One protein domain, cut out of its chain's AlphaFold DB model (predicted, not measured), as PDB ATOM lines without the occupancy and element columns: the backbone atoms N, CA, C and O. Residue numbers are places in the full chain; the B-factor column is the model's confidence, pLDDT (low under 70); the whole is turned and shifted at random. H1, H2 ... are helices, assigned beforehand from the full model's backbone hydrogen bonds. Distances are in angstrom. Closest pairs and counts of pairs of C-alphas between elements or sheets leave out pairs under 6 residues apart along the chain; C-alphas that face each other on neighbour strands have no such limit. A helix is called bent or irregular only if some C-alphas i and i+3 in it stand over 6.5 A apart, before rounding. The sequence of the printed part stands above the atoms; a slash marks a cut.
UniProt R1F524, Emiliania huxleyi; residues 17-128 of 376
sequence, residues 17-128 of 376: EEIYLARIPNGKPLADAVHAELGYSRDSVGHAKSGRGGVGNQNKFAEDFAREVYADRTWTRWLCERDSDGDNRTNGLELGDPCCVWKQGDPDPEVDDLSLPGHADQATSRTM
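What this domain is: This is residues 17 to 128 of the 376 residues of a protein of Emiliania huxleyi (UniProt R1F524). With little regular structure, this is a rounded, compact globule of mostly loops holding two groups of short helices, H1 to H3 and H4 to H6; unnamed residues 96 to 128 wrap round H6. The 112 printed residues hold six named helices, H1 to H6 in order, and no named strand: all helix, though on 40 residues. The radius of gyration of the C-alphas is 12.5 A, the spans 31 by 31 by 26 A.

How they stand to each other: Start at H2, residues 27 to 37, which touches H3, residues 42 to 45; their closest C-alphas, Ala 31 and Arg 42, are 4.5 A apart. H6, residues 91 to 95, touches H5, residues 77 to 81, closest at C-alphas Gly 92 and Cys 80, 4.5 A. Every O i to N i+4 pair is within hydrogen-bond range in H2, H5 and H6.

Where its parts are: Find C-alpha 27 at (199.895, 206.276, 172.912); H2 runs 15.6 A to C-alpha 37 at (188.729, 216.674, 169.756). H1 is residues 18 to 21; H4, residues 60 to 70, spans 17.6 A. H3 and H4 are irregular: C-alphas 42 and 45 are 7.1 A apart, 67 and 70 7.5 A.

The domain as a whole: The printed part has no cut. The link from H3 to H4 is long, 14 residues. Look for pLDDT under 70 at residues 17 to 19, 49 to 57 and 67 to 73.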
ATOM      1  N   GLU A  17     209.689 213.711 173.253       50.16
ATOM      2  CA  GLU A  17     208.232 213.494 173.290       50.16
ATOM      3  C   GLU A  17     207.786 212.226 172.533       50.16
ATOM      4  O   GLU A  17     207.048 211.408 173.078       50.16
ATOM      5  N   GLU A  18     208.317 211.975 171.329       57.94
ATOM      6  CA  GLU A  18     207.880 210.848 170.476       57.94
ATOM      7  C   GLU A  18     208.291 209.458 171.003       57.94
ATOM      8  O   GLU A  18     207.674 208.454 170.657       57.94
ATOM      9  N   ILE A  19     209.315 209.368 171.860       68.88
ATOM     10  CA  ILE A  19     209.900 208.077 172.269       68.88
ATOM     11  C   ILE A  19     209.033 207.342 173.303       68.88
ATOM     12  O   ILE A  19     209.098 206.114 173.375       68.88
ATOM     13  N   TYR A  20     208.244 208.052 174.118       77.19
ATOM     14  CA  TYR A  20     207.445 207.426 175.184       77.19
ATOM     15  C   TYR A  20     206.070 206.967 174.712       77.19
ATOM     16  O   TYR A  20     205.633 205.898 175.123       77.19
ATOM     17  N   LEU A  21     205.430 207.714 173.808       83.31
ATOM     18  CA  LEU A  21     204.139 207.318 173.235       83.31
ATOM     19  C   LEU A  21     204.238 206.005 172.446       83.31
ATOM     20  O   LEU A  21     203.273 205.259 172.385       83.31
ATOM     21  N   ALA A  22     205.419 205.680 171.913       83.19
ATOM     22  CA  ALA A  22     205.699 204.405 171.254       83.19
ATOM     23  C   ALA A  22     205.930 203.223 172.224       83.19
ATOM     24  O   ALA A  22     206.232 202.116 171.779       83.19
ATOM     25  N   ARG A  23     205.883 203.445 173.544       85.38
ATOM     26  CA  ARG A  23     206.134 202.421 174.581       85.38
ATOM     27  C   ARG A  23     204.877 201.992 175.325       85.38
ATOM     28  O   ARG A  23     204.989 201.197 176.255       85.38
ATOM     29  N   ILE A  24     203.727 202.526 174.936       89.88
ATOM     30  CA  ILE A  24     202.414 202.220 175.495       89.88
ATOM     31  C   ILE A  24     201.451 201.954 174.328       89.88
ATOM     32  O   ILE A  24     201.631 202.568 173.271       89.88
ATOM     33  N   PRO A  25     200.451 201.075 174.495       93.50
ATOM     34  CA  PRO A  25     199.450 200.847 173.462       93.50
ATOM     35  C   PRO A  25     198.655 202.129 173.210       93.50
ATOM     36  O   PRO A  25     198.382 202.896 174.134       93.50
ATOM     37  N   ASN A  26     198.326 202.386 171.947       93.62
ATOM     38  CA  ASN A  26     197.559 203.542 171.485       93.62
ATOM     39  C   ASN A  26     198.106 204.915 171.920       93.62
ATOM     40  O   ASN A  26     197.400 205.916 171.806       93.62
ATOM     41  N   GLY A  27     199.366 205.026 172.360       90.50
ATOM     42  CA  GLY A  27     199.895 206.276 172.912       90.50
ATOM     43  C   GLY A  27     199.841 207.443 171.924       90.50
ATOM     44  O   GLY A  27     199.333 208.517 172.245       90.50
ATOM     45  N   LYS A  28     200.342 207.239 170.698       89.19
ATOM     46  CA  LYS A  28     200.322 208.274 169.654       89.19
ATOM     47  C   LYS A  28     198.910 208.515 169.088       89.19
ATOM     48  O   LYS A  28     198.537 209.687 169.013       89.19
ATOM     49  N   PRO A  29     198.132 207.481 168.707       90.06
ATOM     50  CA  PRO A  29     196.746 207.667 168.276       90.06
ATOM     51  C   PRO A  29     195.904 208.459 169.283       90.06
ATOM     52  O   PRO A  29     195.256 209.431 168.901       90.06
ATOM     53  N   LEU A  30     195.990 208.112 170.571       90.50
ATOM     54  CA  LEU A  30     195.271 208.807 171.634       90.50
ATOM     55  C   LEU A  30     195.724 210.264 171.765       90.50
ATOM     56  O   LEU A  30     194.884 211.159 171.804       90.50
ATOM     57  N   ALA A  31     197.036 210.520 171.788       88.25
ATOM     58  CA  ALA A  31     197.585 211.875 171.871       88.25
ATOM     59  C   ALA A  31     197.103 212.781 170.722       88.25
ATOM     60  O   ALA A  31     196.805 213.957 170.939       88.25
ATOM     61  N   ASP A  32     197.018 212.243 169.502       87.75
ATOM     62  CA  ASP A  32     196.513 212.981 168.344       87.75
ATOM     63  C   ASP A  32     194.994 213.221 168.426       87.75
ATOM     64  O   ASP A  32     194.547 214.332 168.128       87.75
ATOM     65  N   ALA A  33     194.215 212.231 168.879       86.38
ATOM     66  CA  ALA A  33     192.763 212.337 169.031       86.38
ATOM     67  C   ALA A  33     192.364 213.380 170.088       86.38
ATOM     68  O   ALA A  33     191.613 214.308 169.791       86.38
ATOM     69  N   VAL A  34     192.937 213.318 171.297       83.88
ATOM     70  CA  VAL A  34     192.604 214.275 172.374       83.88
ATOM     71  C   VAL A  34     193.009 215.708 172.024       83.88
ATOM     72  O   VAL A  34     192.353 216.664 172.442       83.88
ATOM     73  N   HIS A  35     194.067 215.874 171.223       83.50
ATOM     74  CA  HIS A  35     194.467 217.180 170.718       83.50
ATOM     75  C   HIS A  35     193.451 217.749 169.723       83.50
ATOM     76  O   HIS A  35     193.127 218.936 169.789       83.50
ATOM     77  N   ALA A  36     192.946 216.908 168.821       83.38
ATOM     78  CA  ALA A  36     191.983 217.308 167.804       83.38
ATOM     79  C   ALA A  36     190.575 217.555 168.376       83.38
ATOM     80  O   ALA A  36     189.907 218.495 167.950       83.38
ATOM     81  N   GLU A  37     190.134 216.734 169.330       81.56
ATOM     82  CA  GLU A  37     188.729 216.674 169.756       81.56
ATOM     83  C   GLU A  37     188.450 217.426 171.059       81.56
ATOM     84  O   GLU A  37     187.408 218.065 171.198       81.56
ATOM     85  N   LEU A  38     189.390 217.392 172.008       74.44
ATOM     86  CA  LEU A  38     189.196 217.939 173.355       74.44
ATOM     87  C   LEU A  38     190.008 219.222 173.599       74.44
ATOM     88  O   LEU A  38     189.854 219.867 174.637       74.44
ATOM     89  N   GLY A  39     190.880 219.604 172.659       72.94
ATOM     90  CA  GLY A  39     191.775 220.758 172.788       72.94
ATOM     91  C   GLY A  39     192.920 220.548 173.787       72.94
ATOM     92  O   GLY A  39     193.520 221.523 174.245       72.94
ATOM     93  N   TYR A  40     193.219 219.295 174.140       78.50
ATOM     94  CA  TYR A  40     194.312 218.944 175.051       78.50
ATOM     95  C   TYR A  40     195.663 219.083 174.326       78.50
ATOM     96  O   TYR A  40     195.741 219.124 173.094       78.50
ATOM     97  N   SER A  41     196.764 219.172 175.076       78.31
ATOM     98  CA  SER A  41     198.088 219.014 174.458       78.31
ATOM     99  C   SER A  41     198.286 217.553 174.043       78.31
ATOM    100  O   SER A  41     197.810 216.651 174.730       78.31
ATOM    101  N   ARG A  42     199.059 217.289 172.980       79.38
ATOM    102  CA  ARG A  42     199.499 215.914 172.653       79.38
ATOM    103  C   ARG A  42     200.258 215.268 173.819       79.38
ATOM    104  O   ARG A  42     200.177 214.065 174.042       79.38
ATOM    105  N   ASP A  43     200.918 216.094 174.623       76.38
ATOM    106  CA  ASP A  43     201.623 215.692 175.838       76.38
ATOM    107  C   ASP A  43     200.709 215.169 176.956       76.38
ATOM    108  O   ASP A  43     201.210 214.590 177.928       76.38
ATOM    109  N   SER A  44     199.393 215.403 176.875       76.56
ATOM    110  CA  SER A  44     198.468 215.204 177.994       76.56
ATOM    111  C   SER A  44     198.278 213.743 178.407       76.56
ATOM    112  O   SER A  44     197.830 213.507 179.524       76.56
ATOM    113  N   VAL A  45     198.712 212.769 177.595       85.06
ATOM    114  CA  VAL A  45     198.816 211.360 178.028       85.06
ATOM    115  C   VAL A  45     199.698 211.240 179.277       85.06
ATOM    116  O   VAL A  45     199.362 210.512 180.205       85.06
ATOM    117  N   GLY A  46     200.785 212.014 179.352       80.69
ATOM    118  CA  GLY A  46     201.699 212.037 180.499       80.69
ATOM    119  C   GLY A  46     201.746 213.356 181.280       80.69
ATOM    120  O   GLY A  46     202.590 213.511 182.162       80.69
ATOM    121  N   HIS A  47     200.903 214.336 180.950       79.69
ATOM    122  CA  HIS A  47     200.955 215.688 181.520       79.69
ATOM    123  C   HIS A  47     199.556 216.255 181.782       79.69
ATOM    124  O   HIS A  47     198.561 215.773 181.246       79.69
ATOM    125  N   ALA A  48     199.461 217.316 182.586       74.31
ATOM    126  CA  ALA A  48     198.188 217.997 182.824       74.31
ATOM    127  C   ALA A  48     197.603 218.645 181.545       74.31
ATOM    128  O   ALA A  48     198.315 218.929 180.579       74.31
ATOM    129  N   LYS A  49     196.294 218.934 181.563       65.19
ATOM    130  CA  LYS A  49     195.474 219.326 180.394       65.19
ATOM    131  C   LYS A  49     196.006 220.516 179.595       65.19
ATOM    132  O   LYS A  49     195.961 220.517 178.373       65.19
ATOM    133  N   SER A  50     196.519 221.532 180.289       59.22
ATOM    134  CA  SER A  50     197.064 222.768 179.704       59.22
ATOM    135  C   SER A  50     198.597 222.818 179.719       59.22
ATOM    136  O   SER A  50     199.206 223.865 179.473       59.22
ATOM    137  N   GLY A  51     199.242 221.694 180.028       54.12
ATOM    138  CA  GLY A  51     200.688 221.596 180.060       54.12
ATOM    139  C   GLY A  51     201.296 221.658 178.674       54.12
ATOM    140  O   GLY A  51     201.141 220.728 177.894       54.12
ATOM    141  N   ARG A  52     202.076 222.707 178.393       51.03
ATOM    142  CA  ARG A  52     203.150 222.579 177.402       51.03
ATOM    143  C   ARG A  52     204.107 221.500 177.912       51.03
ATOM    144  O   ARG A  52     204.541 221.626 179.060       51.03
ATOM    145  N   GLY A  53     204.414 220.488 177.094       51.19
ATOM    146  CA  GLY A  53     205.398 219.444 177.383       51.19
ATOM    147  C   GLY A  53     206.607 220.032 178.095       51.19
ATOM    148  O   GLY A  53     207.288 220.936 177.601       51.19
ATOM    149  N   GLY A  54     206.785 219.620 179.345       47.22
ATOM    150  CA  GLY A  54     207.552 220.398 180.299       47.22
ATOM    151  C   GLY A  54     207.606 219.728 181.661       47.22
ATOM    152  O   GLY A  54     206.630 219.208 182.193       47.22
ATOM    153  N   VAL A  55     208.800 219.739 182.229       43.62
ATOM    154  CA  VAL A  55     209.167 218.955 183.407       43.62
ATOM    155  C   VAL A  55     208.616 219.645 184.651       43.62
ATOM    156  O   VAL A  55     208.958 220.806 184.879       43.62
ATOM    157  N   GLY A  56     207.803 218.926 185.434       52.09
ATOM    158  CA  GLY A  56     207.089 219.438 186.616       52.09
ATOM    159  C   GLY A  56     205.565 219.511 186.464       52.09
ATOM    160  O   GLY A  56     204.891 219.923 187.397       52.09
ATOM    161  N   ASN A  57     205.022 219.108 185.311       65.88
ATOM    162  CA  ASN A  57     203.579 219.080 185.053       65.88
ATOM    163  C   ASN A  57     203.086 217.684 184.635       65.88
ATOM    164  O   ASN A  57     202.211 217.554 183.777       65.88
ATOM    165  N   GLN A  58     203.734 216.645 185.166       74.75
ATOM    166  CA  GLN A  58     203.405 215.253 184.877       74.75
ATOM    167  C   GLN A  58     202.125 214.854 185.611       74.75
ATOM    168  O   GLN A  58     201.891 215.303 186.732       74.75
ATOM    169  N   ASN A  59     201.297 214.037 184.968       80.88
ATOM    170  CA  ASN A  59     200.142 213.427 185.622       80.88
ATOM    171  C   ASN A  59     200.562 212.146 186.364       80.88
ATOM    172  O   ASN A  59     201.705 211.686 186.260       80.88
ATOM    173  N   LYS A  60     199.631 211.555 187.115       85.31
ATOM    174  CA  LYS A  60     199.943 210.387 187.938       85.31
ATOM    175  C   LYS A  60     200.356 209.164 187.112       85.31
ATOM    176  O   LYS A  60     201.278 208.455 187.507       85.31
ATOM    177  N   PHE A  61     199.776 208.994 185.924       87.62
ATOM    178  CA  PHE A  61     200.206 207.977 184.965       87.62
ATOM    179  C   PHE A  61     201.673 208.134 184.565       87.62
ATOM    180  O   PHE A  61     202.419 207.163 184.579       87.62
ATOM    181  N   ALA A  62     202.135 209.349 184.261       83.31
ATOM    182  CA  ALA A  62     203.540 209.579 183.944       83.31
ATOM    183  C   ALA A  62     204.470 209.341 185.137       83.31
ATOM    184  O   ALA A  62     205.606 208.913 184.926       83.31
ATOM    185  N   GLU A  63     204.026 209.592 186.370       76.38
ATOM    186  CA  GLU A  63     204.779 209.203 187.567       76.38
ATOM    187  C   GLU A  63     204.868 207.681 187.713       76.38
ATOM    188  O   GLU A  63     205.946 207.169 188.000       76.38
ATOM    189  N   ASP A  64     203.770 206.956 187.495       78.62
ATOM    190  CA  ASP A  64     203.719 205.495 187.590       78.62
ATOM    191  C   ASP A  64     204.512 204.834 186.447       78.62
ATOM    192  O   ASP A  64     205.365 203.981 186.689       78.62
ATOM    193  N   PHE A  65     204.363 205.319 185.212       80.69
ATOM    194  CA  PHE A  65     205.192 204.942 184.064       80.69
ATOM    195  C   PHE A  65     206.670 205.271 184.308       80.69
ATOM    196  O   PHE A  65     207.570 204.520 183.919       80.69
ATOM    197  N   ALA A  66     206.956 206.396 184.974       71.62
ATOM    198  CA  ALA A  66     208.307 206.705 185.401       71.62
ATOM    199  C   ALA A  66     208.776 205.748 186.500       71.62
ATOM    200  O   ALA A  66     209.931 205.371 186.430       71.62
ATOM    201  N   ARG A  67     207.947 205.324 187.463       65.50
ATOM    202  CA  ARG A  67     208.312 204.402 188.562       65.50
ATOM    203  C   ARG A  67     208.719 203.014 188.087       65.50
ATOM    204  O   ARG A  67     209.608 202.427 188.702       65.50
ATOM    205  N   GLU A  68     208.246 202.586 186.922       62.72
ATOM    206  CA  GLU A  68     208.778 201.422 186.198       62.72
ATOM    207  C   GLU A  68     210.224 201.643 185.667       62.72
ATOM    208  O   GLU A  68     210.700 200.934 184.779       62.72
ATOM    209  N   VAL A  69     210.981 202.599 186.246       45.16
ATOM    210  CA  VAL A  69     212.433 202.839 186.082       45.16
ATOM    211  C   VAL A  69     213.254 201.541 186.124       45.16
ATOM    212  O   VAL A  69     214.327 201.514 185.519       45.16
ATOM    213  N   TYR A  70     212.780 200.495 186.805       43.50
ATOM    214  CA  TYR A  70     213.481 199.217 186.962       43.50
ATOM    215  C   TYR A  70     213.279 198.220 185.804       43.50
ATOM    216  O   TYR A  70     213.981 197.215 185.757       43.50
ATOM    217  N   ALA A  71     212.398 198.513 184.842       42.88
ATOM    218  CA  ALA A  71     212.179 197.711 183.638       42.88
ATOM    219  C   ALA A  71     212.094 198.628 182.410       42.88
ATOM    220  O   ALA A  71     211.017 198.885 181.893       42.88
ATOM    221  N   ASP A  72     213.221 199.216 181.992       55.88
ATOM    222  CA  ASP A  72     213.393 199.923 180.709       55.88
ATOM    223  C   ASP A  72     212.302 200.947 180.291       55.88
ATOM    224  O   ASP A  72     212.307 201.386 179.142       55.88
ATOM    225  N   ARG A  73     211.420 201.418 181.195       59.91
ATOM    226  CA  ARG A  73     210.180 202.162 180.877       59.91
ATOM    227  C   ARG A  73     209.318 201.453 179.828       59.91
ATOM    228  O   ARG A  73     208.941 202.058 178.825       59.91
ATOM    229  N   THR A  74     209.101 200.161 180.017       70.44
ATOM    230  CA  THR A  74     208.234 199.343 179.165       70.44
ATOM    231  C   THR A  74     206.816 199.295 179.711       70.44
ATOM    232  O   THR A  74     206.602 199.476 180.906       70.44
ATOM    233  N   TRP A  75     205.856 198.985 178.845       82.62
ATOM    234  CA  TRP A  75     204.519 198.574 179.253       82.62
ATOM    235  C   TRP A  75     204.592 197.266 180.054       82.62
ATOM    236  O   TRP A  75     204.764 196.186 179.488       82.62
ATOM    237  N   THR A  76     204.571 197.364 181.384       82.44
ATOM    238  CA  THR A  76     204.581 196.203 182.281       82.44
ATOM    239  C   THR A  76     203.169 195.847 182.709       82.44
ATOM    240  O   THR A  76     202.263 196.678 182.700       82.44
ATOM    241  N   ARG A  77     202.987 194.605 183.162       81.88
ATOM    242  CA  ARG A  77     201.719 194.170 183.751       81.88
ATOM    243  C   ARG A  77     201.319 195.027 184.957       81.88
ATOM    244  O   ARG A  77     200.157 195.383 185.067       81.88
ATOM    245  N   TRP A  78     202.280 195.400 185.809       82.75
ATOM    246  CA  TRP A  78     202.018 196.276 186.954       82.75
ATOM    247  C   TRP A  78     201.440 197.618 186.513       82.75
ATOM    248  O   TRP A  78     200.435 198.053 187.064       82.75
ATOM    249  N   LEU A  79     202.050 198.249 185.506       85.69
ATOM    250  CA  LEU A  79     201.574 199.534 185.016       85.69
ATOM    251  C   LEU A  79     200.215 199.390 184.332       85.69
ATOM    252  O   LEU A  79     199.334 200.204 184.568       85.69
ATOM    253  N   CYS A  80     200.044 198.358 183.512       90.81
ATOM    254  CA  CYS A  80     198.804 198.088 182.798       90.81
ATOM    255  C   CYS A  80     197.610 197.851 183.740       90.81
ATOM    256  O   CYS A  80     196.522 198.367 183.494       90.81
ATOM    257  N   GLU A  81     197.801 197.098 184.827       88.31
ATOM    258  CA  GLU A  81     196.742 196.776 185.797       88.31
ATOM    259  C   GLU A  81     196.479 197.906 186.803       88.31
ATOM    260  O   GLU A  81     195.539 197.823 187.594       88.31
ATOM    261  N   ARG A  82     197.307 198.955 186.807       89.25
ATOM    262  CA  ARG A  82     197.176 200.068 187.740       89.25
ATOM    263  C   ARG A  82     196.106 201.045 187.277       89.25
ATOM    264  O   ARG A  82     196.019 201.354 186.099       89.25
ATOM    265  N   ASP A  83     195.335 201.533 188.233       88.69
ATOM    266  CA  ASP A  83     194.506 202.726 188.100       88.69
ATOM    267  C   ASP A  83     195.352 203.912 188.576       88.69
ATOM    268  O   ASP A  83     195.671 204.022 189.769       88.69
ATOM    269  N   SER A  84     195.849 204.706 187.629       87.31
ATOM    270  CA  SER A  84     196.779 205.786 187.944       87.31
ATOM    271  C   SER A  84     196.066 207.063 188.386       87.31
ATOM    272  O   SER A  84     196.612 207.762 189.235       87.31
ATOM    273  N   ASP A  85     194.876 207.388 187.887       84.94
ATOM    274  CA  ASP A  85     194.171 208.630 188.237       84.94
ATOM    275  C   ASP A  85     193.008 208.463 189.228       84.94
ATOM    276  O   ASP A  85     192.510 209.465 189.752       84.94
ATOM    277  N   GLY A  86     192.668 207.227 189.591       87.31
ATOM    278  CA  GLY A  86     191.695 206.891 190.623       87.31
ATOM    279  C   GLY A  86     190.247 206.894 190.140       87.31
ATOM    280  O   GLY A  86     189.342 207.021 190.971       87.31
ATOM    281  N   ASP A  87     190.010 206.797 188.831       87.56
ATOM    282  CA  ASP A  87     188.672 206.751 188.237       87.56
ATOM    283  C   ASP A  87     188.051 205.337 188.211       87.56
ATOM    284  O   ASP A  87     186.932 205.137 187.724       87.56
ATOM    285  N   ASN A  88     188.750 204.360 188.804       90.00
ATOM    286  CA  ASN A  88     188.395 202.948 188.865       90.00
ATOM    287  C   ASN A  88     188.470 202.234 187.499       90.00
ATOM    288  O   ASN A  88     187.825 201.193 187.296       90.00
ATOM    289  N   ARG A  89     189.265 202.766 186.566       92.31
ATOM    290  CA  ARG A  89     189.679 202.137 185.307       92.31
ATOM    291  C   ARG A  89     191.171 201.814 185.374       92.31
ATOM    292  O   ARG A  89     191.943 202.461 186.063       92.31
ATOM    293  N   THR A  90     191.579 200.727 184.723       93.69
ATOM    294  CA  THR A  90     193.004 200.382 184.643       93.69
ATOM    295  C   THR A  90     193.619 201.046 183.424       93.69
ATOM    296  O   THR A  90     192.990 201.071 182.367       93.69
ATOM    297  N   ASN A  91     194.887 201.441 183.515       93.75
ATOM    298  CA  ASN A  91     195.632 202.031 182.405       93.75
ATOM    299  C   ASN A  91     195.514 201.190 181.118       93.75
ATOM    300  O   ASN A  91     195.434 201.723 180.013       93.75
ATOM    301  N   GLY A  92     195.504 199.858 181.244       94.19
ATOM    302  CA  GLY A  92     195.312 198.949 180.118       94.19
ATOM    303  C   GLY A  92     193.918 198.984 179.513       94.19
ATOM    304  O   GLY A  92     193.797 198.944 178.293       94.19
ATOM    305  N   LEU A  93     192.858 199.105 180.310       95.12
ATOM    306  CA  LEU A  93     191.508 199.272 179.770       95.12
ATOM    307  C   LEU A  93     191.399 200.560 178.947       95.12
ATOM    308  O   LEU A  93     190.839 200.544 177.852       95.12
ATOM    309  N   GLU A  94     191.976 201.636 179.469       95.00
ATOM    310  CA  GLU A  94     191.938 202.977 178.889       95.00
ATOM    311  C   GLU A  94     192.755 203.108 177.605       95.00
ATOM    312  O   GLU A  94     192.315 203.750 176.655       95.00
ATOM    313  N   LEU A  95     193.923 202.457 177.554       94.81
ATOM    314  CA  LEU A  95     194.827 202.455 176.400       94.81
ATOM    315  C   LEU A  95     194.571 201.294 175.421       94.81
ATOM    316  O   LEU A  95     195.251 201.163 174.401       94.81
ATOM    317  N   GLY A  96     193.575 200.452 175.695       94.75
ATOM    318  CA  GLY A  96     193.126 199.411 174.774       94.75
ATOM    319  C   GLY A  96     193.801 198.045 174.903       94.75
ATOM    320  O   GLY A  96     193.520 197.163 174.095       94.75
ATOM    321  N   ASP A  97     194.611 197.833 175.936       94.38
ATOM    322  CA  ASP A  97     195.190 196.544 176.331       94.38
ATOM    323  C   ASP A  97     194.660 196.067 177.705       94.38
ATOM    324  O   ASP A  97     195.414 195.952 178.673       94.38
ATOM    325  N   PRO A  98     193.355 195.765 177.842       94.31
ATOM    326  CA  PRO A  98     192.757 195.410 179.133       94.31
ATOM    327  C   PRO A  98     193.293 194.101 179.732       94.31
ATOM    328  O   PRO A  98     193.083 193.838 180.913       94.31
ATOM    329  N   CYS A  99     193.955 193.263 178.932       91.12
ATOM    330  CA  CYS A  99     194.514 191.991 179.384       91.12
ATOM    331  C   CYS A  99     196.036 192.018 179.558       91.12
ATOM    332  O   CYS A  99     196.619 190.973 179.858       91.12
ATOM    333  N   CYS A 100     196.671 193.184 179.410       90.38
ATOM    334  CA  CYS A 100     198.103 193.378 179.629       90.38
ATOM    335  C   CYS A 100     198.977 192.440 178.787       90.38
ATOM    336  O   CYS A 100     199.938 191.845 179.287       90.38
ATOM    337  N   VAL A 101     198.593 192.253 177.522       90.19
ATOM    338  CA  VAL A 101     199.264 191.355 176.572       90.19
ATOM    339  C   VAL A 101     200.111 192.099 175.547       90.19
ATOM    340  O   VAL A 101     200.984 191.470 174.943       90.19
ATOM    341  N   TRP A 102     199.878 193.401 175.362       90.69
ATOM    342  CA  TRP A 102     200.600 194.219 174.396       90.69
ATOM    343  C   TRP A 102     202.071 194.354 174.783       90.69
ATOM    344  O   TRP A 102     202.429 194.475 175.960       90.69
ATOM    345  N   LYS A 103     202.952 194.351 173.785       86.56
ATOM    346  CA  LYS A 103     204.383 194.591 173.957       86.56
ATOM    347  C   LYS A 103     204.850 195.667 172.996       86.56
ATOM    348  O   LYS A 103     204.318 195.840 171.907       86.56
ATOM    349  N   GLN A 104     205.914 196.366 173.384       83.12
ATOM    350  CA  GLN A 104     206.498 197.393 172.532       83.12
ATOM    351  C   GLN A 104     206.881 196.825 171.158       83.12
ATOM    352  O   GLN A 104     207.703 195.914 171.065       83.12
ATOM    353  N   GLY A 105     206.329 197.429 170.103       82.38
ATOM    354  CA  GLY A 105     206.515 197.005 168.715       82.38
ATOM    355  C   GLY A 105     205.349 196.192 168.152       82.38
ATOM    356  O   GLY A 105     205.286 196.027 166.933       82.38
ATOM    357  N   ASP A 106     204.423 195.739 168.999       86.50
ATOM    358  CA  ASP A 106     203.150 195.181 168.549       86.50
ATOM    359  C   ASP A 106     202.284 196.289 167.924       86.50
ATOM    360  O   ASP A 106     202.387 197.456 168.325       86.50
ATOM    361  N   PRO A 107     201.428 195.958 166.941       91.81
ATOM    362  CA  PRO A 107     200.444 196.905 166.436       91.81
ATOM    363  C   PRO A 107     199.508 197.354 167.564       91.81
ATOM    364  O   PRO A 107     199.182 196.578 168.467       91.81
ATOM    365  N   ASP A 108     199.077 198.611 167.499       92.69
ATOM    366  CA  ASP A 108     198.115 199.146 168.453       92.69
ATOM    367  C   ASP A 108     196.780 198.382 168.357       92.69
ATOM    368  O   ASP A 108     196.312 198.107 167.246       92.69
ATOM    369  N   PRO A 109     196.154 198.018 169.494       92.56
ATOM    370  CA  PRO A 109     194.834 197.401 169.485       92.56
ATOM    371  C   PRO A 109     193.797 198.338 168.858       92.56
ATOM    372  O   PRO A 109     193.619 199.462 169.329       92.56
ATOM    373  N   GLU A 110     193.082 197.864 167.838       90.38
ATOM    374  CA  GLU A 110     191.978 198.597 167.209       90.38
ATOM    375  C   GLU A 110     190.749 198.568 168.119       90.38
ATOM    376  O   GLU A 110     189.993 197.594 168.154       90.38
ATOM    377  N   VAL A 111     190.582 199.625 168.908       89.06
ATOM    378  CA  VAL A 111     189.497 199.744 169.877       89.06
ATOM    379  C   VAL A 111     189.017 201.189 169.983       89.06
ATOM    380  O   VAL A 111     189.816 202.123 169.937       89.06
ATOM    381  N   ASP A 112     187.714 201.355 170.179       88.69
ATOM    382  CA  ASP A 112     187.089 202.662 170.382       88.69
ATOM    383  C   ASP A 112     187.049 203.040 171.873       88.69
ATOM    384  O   ASP A 112     187.369 202.222 172.743       88.69
ATOM    385  N   ASP A 113     186.622 204.272 172.172       90.56
ATOM    386  CA  ASP A 113     186.387 204.777 173.537       90.56
ATOM    387  C   ASP A 113     187.622 204.667 174.456       90.56
ATOM    388  O   ASP A 113     187.552 204.168 175.582       90.56
ATOM    389  N   LEU A 114     188.783 205.076 173.933       93.31
ATOM    390  CA  LEU A 114     190.030 205.224 174.690       93.31
ATOM    391  C   LEU A 114     189.959 206.447 175.620       93.31
ATOM    392  O   LEU A 114     189.343 207.455 175.273       93.31
ATOM    393  N   SER A 115     190.650 206.387 176.759       92.31
ATOM    394  CA  SER A 115     190.728 207.489 177.730       92.31
ATOM    395  C   SER A 115     192.159 207.806 178.156       92.31
ATOM    396  O   SER A 115     193.104 207.087 177.836       92.31
ATOM    397  N   LEU A 116     192.328 208.949 178.828       91.00
ATOM    398  CA  LEU A 116     193.620 209.413 179.320       91.00
ATOM    399  C   LEU A 116     193.886 208.864 180.734       91.00
ATOM    400  O   LEU A 116     193.313 209.419 181.667       91.00
ATOM    401  N   PRO A 117     194.865 207.959 180.931       90.94
ATOM    402  CA  PRO A 117     195.084 207.250 182.207       90.94
ATOM    403  C   PRO A 117     195.570 208.099 183.393       90.94
ATOM    404  O   PRO A 117     195.943 207.608 184.459       90.94
ATOM    405  N   GLY A 118     195.684 209.407 183.184       88.44
ATOM    406  CA  GLY A 118     196.108 210.375 184.186       88.44
ATOM    407  C   GLY A 118     195.082 211.481 184.431       88.44
ATOM    408  O   GLY A 118     195.464 212.499 185.015       88.44
ATOM    409  N   HIS A 119     193.853 211.345 183.922       86.56
ATOM    410  CA  HIS A 119     192.789 212.352 183.944       86.56
ATOM    411  C   HIS A 119     191.416 211.715 184.208       86.56
ATOM    412  O   HIS A 119     190.632 211.487 183.286       86.56
ATOM    413  N   ALA A 120     191.074 211.584 185.491       85.19
ATOM    414  CA  ALA A 120     189.852 210.923 185.956       85.19
ATOM    415  C   ALA A 120     188.522 211.514 185.437       85.19
ATOM    416  O   ALA A 120     187.456 210.924 185.600       85.19
ATOM    417  N   ASP A 121     188.534 212.709 184.840       82.88
ATOM    418  CA  ASP A 121     187.344 213.313 184.233       82.88
ATOM    419  C   ASP A 121     187.072 212.849 182.793       82.88
ATOM    420  O   ASP A 121     186.076 213.269 182.208       82.88
ATOM    421  N   GLN A 122     187.952 212.027 182.220       80.62
ATOM    422  CA  GLN A 122     187.829 211.473 180.870       80.62
ATOM    423  C   GLN A 122     187.670 209.947 180.889       80.62
ATOM    424  O   GLN A 122     188.091 209.290 179.948       80.62
ATOM    425  N   ALA A 123     187.069 209.385 181.940       86.69
ATOM    426  CA  ALA A 123     186.944 207.941 182.127       86.69
ATOM    427  C   ALA A 123     186.245 207.235 180.952       86.69
ATOM    428  O   ALA A 123     185.126 207.592 180.567       86.69
ATOM    429  N   THR A 124     186.862 206.168 180.441       90.44
ATOM    430  CA  THR A 124     186.250 205.290 179.435       90.44
ATOM    431  C   THR A 124     184.954 204.645 179.949       90.44
ATOM    432  O   THR A 124     184.815 204.292 181.130       90.44
ATOM    433  N   SER A 125     183.982 204.441 179.056       92.19
ATOM    434  CA  SER A 125     182.744 203.710 179.360       92.19
ATOM    435  C   SER A 125     182.901 202.190 179.228       92.19
ATOM    436  O   SER A 125     182.035 201.433 179.681       92.19
ATOM    437  N   ARG A 126     184.026 201.731 178.668       91.44
ATOM    438  CA  ARG A 126     184.323 200.318 178.414       91.44
ATOM    439  C   ARG A 126     184.277 199.479 179.681       91.44
ATOM    440  O   ARG A 126     184.578 199.929 180.786       91.44
ATOM    441  N   THR A 127     183.932 198.212 179.519       90.69
ATOM    442  CA  THR A 127     183.969 197.222 180.593       90.69
ATOM    443  C   THR A 127     185.167 196.304 180.418       90.69
ATOM    444  O   THR A 127     185.610 196.037 179.299       90.69
ATOM    445  N   MET A 128     185.702 195.819 181.539       85.56
ATOM    446  CA  MET A 128     186.778 194.835 181.505       85.56
ATOM    447  C   MET A 128     186.286 193.562 180.801       85.56
ATOM    448  O   MET A 128     185.308 192.961 181.258       85.56
TER     449      MET A 128